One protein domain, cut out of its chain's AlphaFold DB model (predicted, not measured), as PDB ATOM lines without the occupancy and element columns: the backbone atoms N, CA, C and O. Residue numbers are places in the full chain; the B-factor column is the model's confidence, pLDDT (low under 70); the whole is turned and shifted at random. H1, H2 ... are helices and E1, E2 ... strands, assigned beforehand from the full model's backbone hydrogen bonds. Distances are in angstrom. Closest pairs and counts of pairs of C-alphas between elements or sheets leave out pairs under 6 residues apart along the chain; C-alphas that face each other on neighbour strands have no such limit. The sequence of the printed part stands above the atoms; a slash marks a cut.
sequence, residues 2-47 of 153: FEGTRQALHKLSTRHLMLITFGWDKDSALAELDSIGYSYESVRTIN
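This is residues 2 to 47 of the 153 residues of an uncharacterized protein of Gammaproteobacteria bacterium (UniProt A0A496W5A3). Two parallel strands, E1 and E2, run side by side as a narrow ribbon folded sharply into a V, and helix H2 spans the mouth of that V. A short helix, H1, stands at the end of the V where the strands begin. The printed part has 46 residues with two named helices and two named strands, in the order H1, E1, H2, E2; its class is mixed, helices and strands. It is compact, with a radius of gyration of the C-alphas of 10.4 A and spans of 26 by 22 by 14 A.

Look first at E1, residues 13 to 20, and E2, residues 39 to 46, parallel neighbours at 19 degrees. C-alphas 13 and 39 face each other at 4.6 A. Across the pair, N 17 and O 42 are within hydrogen-bond range at 2.9 A, as are N 46 and O 19 at 2.8 A. E1 bends by 79 degrees at residue 16, and E2 by 75 degrees at residue 42. With H2, residues 26 to 34, they form a strand-helix-strand unit, two parallel neighbour strands with a helix between them in the chain; its crossover is right-handed. The closest C-alphas of H2 and E2 are those of Lys 26 and Thr 45, 7.5 A apart; those of H2 and E1 are Lys 26 and Leu 19, 7.7 A apart. H1, residues 3 to 9, is apart from E2, and only just apart from H2, at 8.3 A. In H1 and H2 every O i to N i+4 pair is within hydrogen-bond range.

Find C-alpha 3 at (27.752, -45.588, -17.264), where H1 begins its 10.0 A. E1 starts at C-alpha 13 and covers 17.5 A; H2 covers 12.4 A. E2 covers 18.7 A and ends at C-alpha 46, (5.001, -46.735, -25.276).

The C-alphas of Lys 11 and Gly 23 are the two farthest apart, at 26.5 A. The printed part has no cut, and its three links between named elements are tight. Its mean pLDDT is 88.3, and residue 23 alone is under 70.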
ATOM      1  N   PHE A   2      24.042 -47.722 -19.669       78.06
ATOM      2  CA  PHE A   2      25.497 -47.481 -19.758       78.06
ATOM      3  C   PHE A   2      25.958 -46.399 -18.769       78.06
ATOM      4  O   PHE A   2      25.204 -45.466 -18.495       78.06
ATOM      5  N   GLU A   3      27.201 -46.486 -18.293       79.19
ATOM      6  CA  GLU A   3      27.752 -45.588 -17.264       79.19
ATOM      7  C   GLU A   3      27.716 -44.104 -17.667       79.19
ATOM      8  O   GLU A   3      27.239 -43.266 -16.907       79.19
ATOM      9  N   GLY A   4      28.099 -43.774 -18.906       76.19
ATOM     10  CA  GLY A   4      28.032 -42.390 -19.396       76.19
ATOM     11  C   GLY A   4      26.610 -41.810 -19.393       76.19
ATOM     12  O   GLY A   4      26.416 -40.639 -19.080       76.19
ATOM     13  N   THR A   5      25.595 -42.637 -19.664       79.12
ATOM     14  CA  THR A   5      24.185 -42.223 -19.577       79.12
ATOM     15  C   THR A   5      23.740 -42.041 -18.127       79.12
ATOM     16  O   THR A   5      23.009 -41.098 -17.842       79.12
ATOM     17  N   ARG A   6      24.199 -42.899 -17.202       86.38
ATOM     18  CA  ARG A   6      23.912 -42.744 -15.765       86.38
ATOM     19  C   ARG A   6      24.438 -41.408 -15.251       86.38
ATOM     20  O   ARG A   6      23.692 -40.677 -14.610       86.38
ATOM     21  N   GLN A   7      25.679 -41.060 -15.591       85.12
ATOM     22  CA  GLN A   7      26.292 -39.789 -15.196       85.12
ATOM     23  C   GLN A   7      25.559 -38.584 -15.789       85.12
ATOM     24  O   GLN A   7      25.284 -37.625 -15.075       85.12
ATOM     25  N   ALA A   8      25.188 -38.651 -17.070       82.06
ATOM     26  CA  ALA A   8      24.488 -37.562 -17.746       82.06
ATOM     27  C   ALA A   8      23.078 -37.298 -17.201       82.06
ATOM     28  O   ALA A   8      22.586 -36.180 -17.311       82.06
ATOM     29  N   LEU A   9      22.423 -38.314 -16.631       88.50
ATOM     30  CA  LEU A   9      21.072 -38.209 -16.076       88.50
ATOM     31  C   LEU A   9      21.051 -38.060 -14.547       88.50
ATOM     32  O   LEU A   9      19.989 -37.831 -13.974       88.50
ATOM     33  N   HIS A  10      22.191 -38.186 -13.870       92.06
ATOM     34  CA  HIS A  10      22.247 -38.219 -12.412       92.06
ATOM     35  C   HIS A  10      21.641 -36.952 -11.784       92.06
ATOM     36  O   HIS A  10      22.057 -35.834 -12.088       92.06
ATOM     37  N   LYS A  11      20.663 -37.143 -10.885       92.69
ATOM     38  CA  LYS A  11      19.901 -36.081 -10.194       92.69
ATOM     39  C   LYS A  11      19.153 -35.091 -11.098       92.69
ATOM     40  O   LYS A  11      18.694 -34.054 -10.616       92.69
ATOM     41  N   LEU A  12      19.014 -35.382 -12.391       94.25
ATOM     42  CA  LEU A  12      18.205 -34.559 -13.287       94.25
ATOM     43  C   LEU A  12      16.711 -34.852 -13.120       94.25
ATOM     44  O   LEU A  12      16.302 -35.818 -12.472       94.25
ATOM     45  N   SER A  13      15.884 -33.994 -13.713       94.94
ATOM     46  CA  SER A  13      14.436 -34.162 -13.700       94.94
ATOM     47  C   SER A  13      13.792 -33.778 -15.027       94.94
ATOM     48  O   SER A  13      14.344 -33.000 -15.807       94.94
ATOM     49  N   THR A  14      12.610 -34.333 -15.287       92.19
ATOM     50  CA  THR A  14      11.728 -33.920 -16.385       92.19
ATOM     51  C   THR A  14      10.284 -33.878 -15.910       92.19
ATOM     52  O   THR A  14       9.895 -34.623 -15.020       92.19
ATOM     53  N   ARG A  15       9.423 -33.072 -16.528       92.69
ATOM     54  CA  ARG A  15       7.981 -33.163 -16.239       92.69
ATOM     55  C   ARG A  15       7.366 -34.439 -16.804       92.69
ATOM     56  O   ARG A  15       6.607 -35.144 -16.139       92.69
ATOM     57  N   HIS A  16       7.722 -34.763 -18.043       90.50
ATOM     58  CA  HIS A  16       7.127 -35.868 -18.781       90.50
ATOM     59  C   HIS A  16       8.212 -36.845 -19.224       90.50
ATOM     60  O   HIS A  16       9.041 -36.530 -20.080       90.50
ATOM     61  N   LEU A  17       8.192 -38.045 -18.645       91.94
ATOM     62  CA  LEU A  17       9.055 -39.151 -19.030       91.94
ATOM     63  C   LEU A  17       8.318 -40.082 -19.998       91.94
ATOM     64  O   LEU A  17       7.255 -40.627 -19.691       91.94
ATOM     65  N   MET A  18       8.919 -40.322 -21.160       89.12
ATOM     66  CA  MET A  18       8.432 -41.299 -22.128       89.12
ATOM     67  C   MET A  18       9.312 -42.547 -22.103       89.12
ATOM     68  O   MET A  18      10.466 -42.518 -22.524       89.12
ATOM     69  N   LEU A  19       8.752 -43.665 -21.640       89.44
ATOM     70  CA  LEU A  19       9.438 -44.952 -21.610       89.44
ATOM     71  C   LEU A  19       9.047 -45.783 -22.836       89.44
ATOM     72  O   LEU A  19       7.944 -46.332 -22.900       89.44
ATOM     73  N   ILE A  20       9.951 -45.893 -23.809       84.19
ATOM     74  CA  ILE A  20       9.751 -46.722 -25.005       84.19
ATOM     75  C   ILE A  20      10.269 -48.132 -24.711       84.19
ATOM     76  O   ILE A  20      11.478 -48.347 -24.626       84.19
ATOM     77  N   THR A  21       9.365 -49.100 -24.549       79.69
ATOM     78  CA  THR A  21       9.719 -50.469 -24.147       79.69
ATOM     79  C   THR A  21       9.763 -51.424 -25.336       79.69
ATOM     80  O   THR A  21       8.909 -51.406 -26.226       79.69
ATOM     81  N   PHE A  22      10.765 -52.307 -25.331       70.94
ATOM     82  CA  PHE A  22      10.919 -53.392 -26.304       70.94
ATOM     83  C   PHE A  22      10.990 -54.739 -25.574       70.94
ATOM     84  O   PHE A  22      12.031 -55.388 -25.545       70.94
ATOM     85  N   GLY A  23       9.900 -55.106 -24.895       68.00
ATOM     86  CA  GLY A  23       9.857 -56.297 -24.033       68.00
ATOM     87  C   GLY A  23      10.574 -56.132 -22.689       68.00
ATOM     88  O   GLY A  23      10.809 -57.120 -22.008       68.00
ATOM     89  N   TRP A  24      10.927 -54.898 -22.319       70.69
ATOM     90  CA  TRP A  24      11.478 -54.574 -21.005       70.69
ATOM     91  C   TRP A  24      10.357 -54.254 -20.028       70.69
ATOM     92  O   TRP A  24       9.384 -53.583 -20.392       70.69
ATOM     93  N   ASP A  25      10.535 -54.718 -18.798       83.81
ATOM     94  CA  ASP A  25       9.655 -54.412 -17.687       83.81
ATOM     95  C   ASP A  25       9.761 -52.928 -17.299       83.81
ATOM     96  O   ASP A  25      10.852 -52.351 -17.230       83.81
ATOM     97  N   LYS A  26       8.602 -52.299 -17.090       88.56
ATOM     98  CA  LYS A  26       8.505 -50.875 -16.757       88.56
ATOM     99  C   LYS A  26       9.151 -50.607 -15.401       88.56
ATOM    100  O   LYS A  26       9.901 -49.642 -15.285       88.56
ATOM    101  N   ASP A  27       8.864 -51.438 -14.408       91.06
ATOM    102  CA  ASP A  27       9.250 -51.178 -13.022       91.06
ATOM    103  C   ASP A  27      10.765 -51.291 -12.856       91.06
ATOM    104  O   ASP A  27      11.391 -50.426 -12.247       91.06
ATOM    105  N   SER A  28      11.376 -52.258 -13.539       89.56
ATOM    106  CA  SER A  28      12.829 -52.402 -13.639       89.56
ATOM    107  C   SER A  28      13.498 -51.155 -14.234       89.56
ATOM    108  O   SER A  28      14.514 -50.683 -13.727       89.56
ATOM    109  N   ALA A  29      12.925 -50.574 -15.294       89.31
ATOM    110  CA  ALA A  29      13.459 -49.351 -15.893       89.31
ATOM    111  C   ALA A  29      13.314 -48.127 -14.973       89.31
ATOM    112  O   ALA A  29      14.185 -47.257 -14.966       89.31
ATOM    113  N   LEU A  30      12.228 -48.053 -14.199       92.88
ATOM    114  CA  LEU A  30      12.005 -46.968 -13.245       92.88
ATOM    115  C   LEU A  30      12.908 -47.082 -12.015       92.88
ATOM    116  O   LEU A  30      13.441 -46.066 -11.583       92.88
ATOM    117  N   ALA A  31      13.142 -48.294 -11.512       92.94
ATOM    118  CA  ALA A  31      14.085 -48.542 -10.425       92.94
ATOM    119  C   ALA A  31      15.515 -48.122 -10.806       92.94
ATOM    120  O   ALA A  31      16.235 -47.528 -10.008       92.94
ATOM    121  N   GLU A  32      15.921 -48.361 -12.056       91.44
ATOM    122  CA  GLU A  32      17.216 -47.898 -12.563       91.44
ATOM    123  C   GLU A  32      17.332 -46.365 -12.581       91.44
ATOM    124  O   GLU A  32      18.381 -45.833 -12.214       91.44
ATOM    125  N   LEU A  33      16.271 -45.649 -12.967       93.44
ATOM    126  CA  LEU A  33      16.238 -44.180 -12.933       93.44
ATOM    127  C   LEU A  33      16.253 -43.635 -11.498       93.44
ATOM    128  O   LEU A  33      16.977 -42.682 -11.211       93.44
ATOM    129  N   ASP A  34      15.517 -44.275 -10.592       95.06
ATOM    130  CA  ASP A  34      15.510 -43.928  -9.169       95.06
ATOM    131  C   ASP A  34      16.900 -44.115  -8.536       95.06
ATOM    132  O   ASP A  34      17.396 -43.232  -7.837       95.06
ATOM    133  N   SER A  35      17.613 -45.190  -8.899       95.69
ATOM    134  CA  SER A  35      18.969 -45.477  -8.399       95.69
ATOM    135  C   SER A  35      20.015 -44.401  -8.727       95.69
ATOM    136  O   SER A  35      21.065 -44.346  -8.085       95.69
ATOM    137  N   ILE A  36      19.751 -43.548  -9.724       95.44
ATOM    138  CA  ILE A  36      20.604 -42.406 -10.100       95.44
ATOM    139  C   ILE A  36      20.004 -41.056  -9.676       95.44
ATOM    140  O   ILE A  36      20.501 -40.000 -10.075       95.44
ATOM    141  N   GLY A  37      18.932 -41.070  -8.883       95.19
ATOM    142  CA  GLY A  37      18.227 -39.877  -8.421       95.19
ATOM    143  C   GLY A  37      17.500 -39.112  -9.528       95.19
ATOM    144  O   GLY A  37      17.243 -37.922  -9.356       95.19
ATOM    145  N   TYR A  38      17.206 -39.744 -10.669       96.50
ATOM    146  CA  TYR A  38      16.442 -39.099 -11.733       96.50
ATOM    147  C   TYR A  38      14.964 -39.039 -11.347       96.50
ATOM    148  O   TYR A  38      14.362 -40.061 -11.018       96.50
ATOM    149  N   SER A  39      14.356 -37.858 -11.431       95.69
ATOM    150  CA  SER A  39      12.954 -37.655 -11.043       95.69
ATOM    151  C   SER A  39      12.074 -37.228 -12.213       95.69
ATOM    152  O   SER A  39      12.538 -36.698 -13.225       95.69
ATOM    153  N   TYR A  40      10.773 -37.484 -12.094       96.50
ATOM    154  CA  TYR A  40       9.800 -37.059 -13.089       96.50
ATOM    155  C   TYR A  40       8.417 -36.823 -12.482       96.50
ATOM    156  O   TYR A  40       8.042 -37.495 -11.525       96.50
ATOM    157  N   GLU A  41       7.638 -35.895 -13.049       96.31
ATOM    158  CA  GLU A  41       6.259 -35.641 -12.586       96.31
ATOM    159  C   GLU A  41       5.274 -36.695 -13.122       96.31
ATOM    160  O   GLU A  41       4.303 -37.057 -12.462       96.31
ATOM    161  N   SER A  42       5.511 -37.211 -14.331       94.25
ATOM    162  CA  SER A  42       4.640 -38.200 -14.972       94.25
ATOM    163  C   SER A  42       5.414 -39.137 -15.895       94.25
ATOM    164  O   SER A  42       6.402 -38.745 -16.517       94.25
ATOM    165  N   VAL A  43       4.937 -40.381 -16.018       93.44
ATOM    166  CA  VAL A  43       5.514 -41.391 -16.915       93.44
ATOM    167  C   VAL A  43       4.462 -41.969 -17.853       93.44
ATOM    168  O   VAL A  43       3.372 -42.364 -17.433       93.44
ATOM    169  N   ARG A  44       4.809 -42.081 -19.138       89.38
ATOM    170  CA  ARG A  44       4.015 -42.791 -20.146       89.38
ATOM    171  C   ARG A  44       4.838 -43.898 -20.784       89.38
ATOM    172  O   ARG A  44       5.926 -43.657 -21.297       89.38
ATOM    173  N   THR A  45       4.278 -45.104 -20.816       88.75
ATOM    174  CA  THR A  45       4.895 -46.248 -21.493       88.75
ATOM    175  C   THR A  45       4.365 -46.389 -22.913       88.75
ATOM    176  O   THR A  45       3.153 -46.420 -23.149       88.75
ATOM    177  N   ILE A  46       5.286 -46.519 -23.863       86.12
ATOM    178  CA  ILE A  46       5.001 -46.735 -25.276       86.12
ATOM    179  C   ILE A  46       5.595 -48.078 -25.670       86.12
ATOM    180  O   ILE A  46       6.811 -48.245 -25.721       86.12
ATOM    181  N   ASN A  47       4.719 -49.040 -25.952       84.38
ATOM    182  CA  ASN A  47       5.138 -50.328 -26.483       84.38
ATOM    183  C   ASN A  47       5.363 -50.245 -28.000       84.38
ATOM    184  O   ASN A  47       4.996 -49.275 -28.667       84.38
TER     185      ASN A  47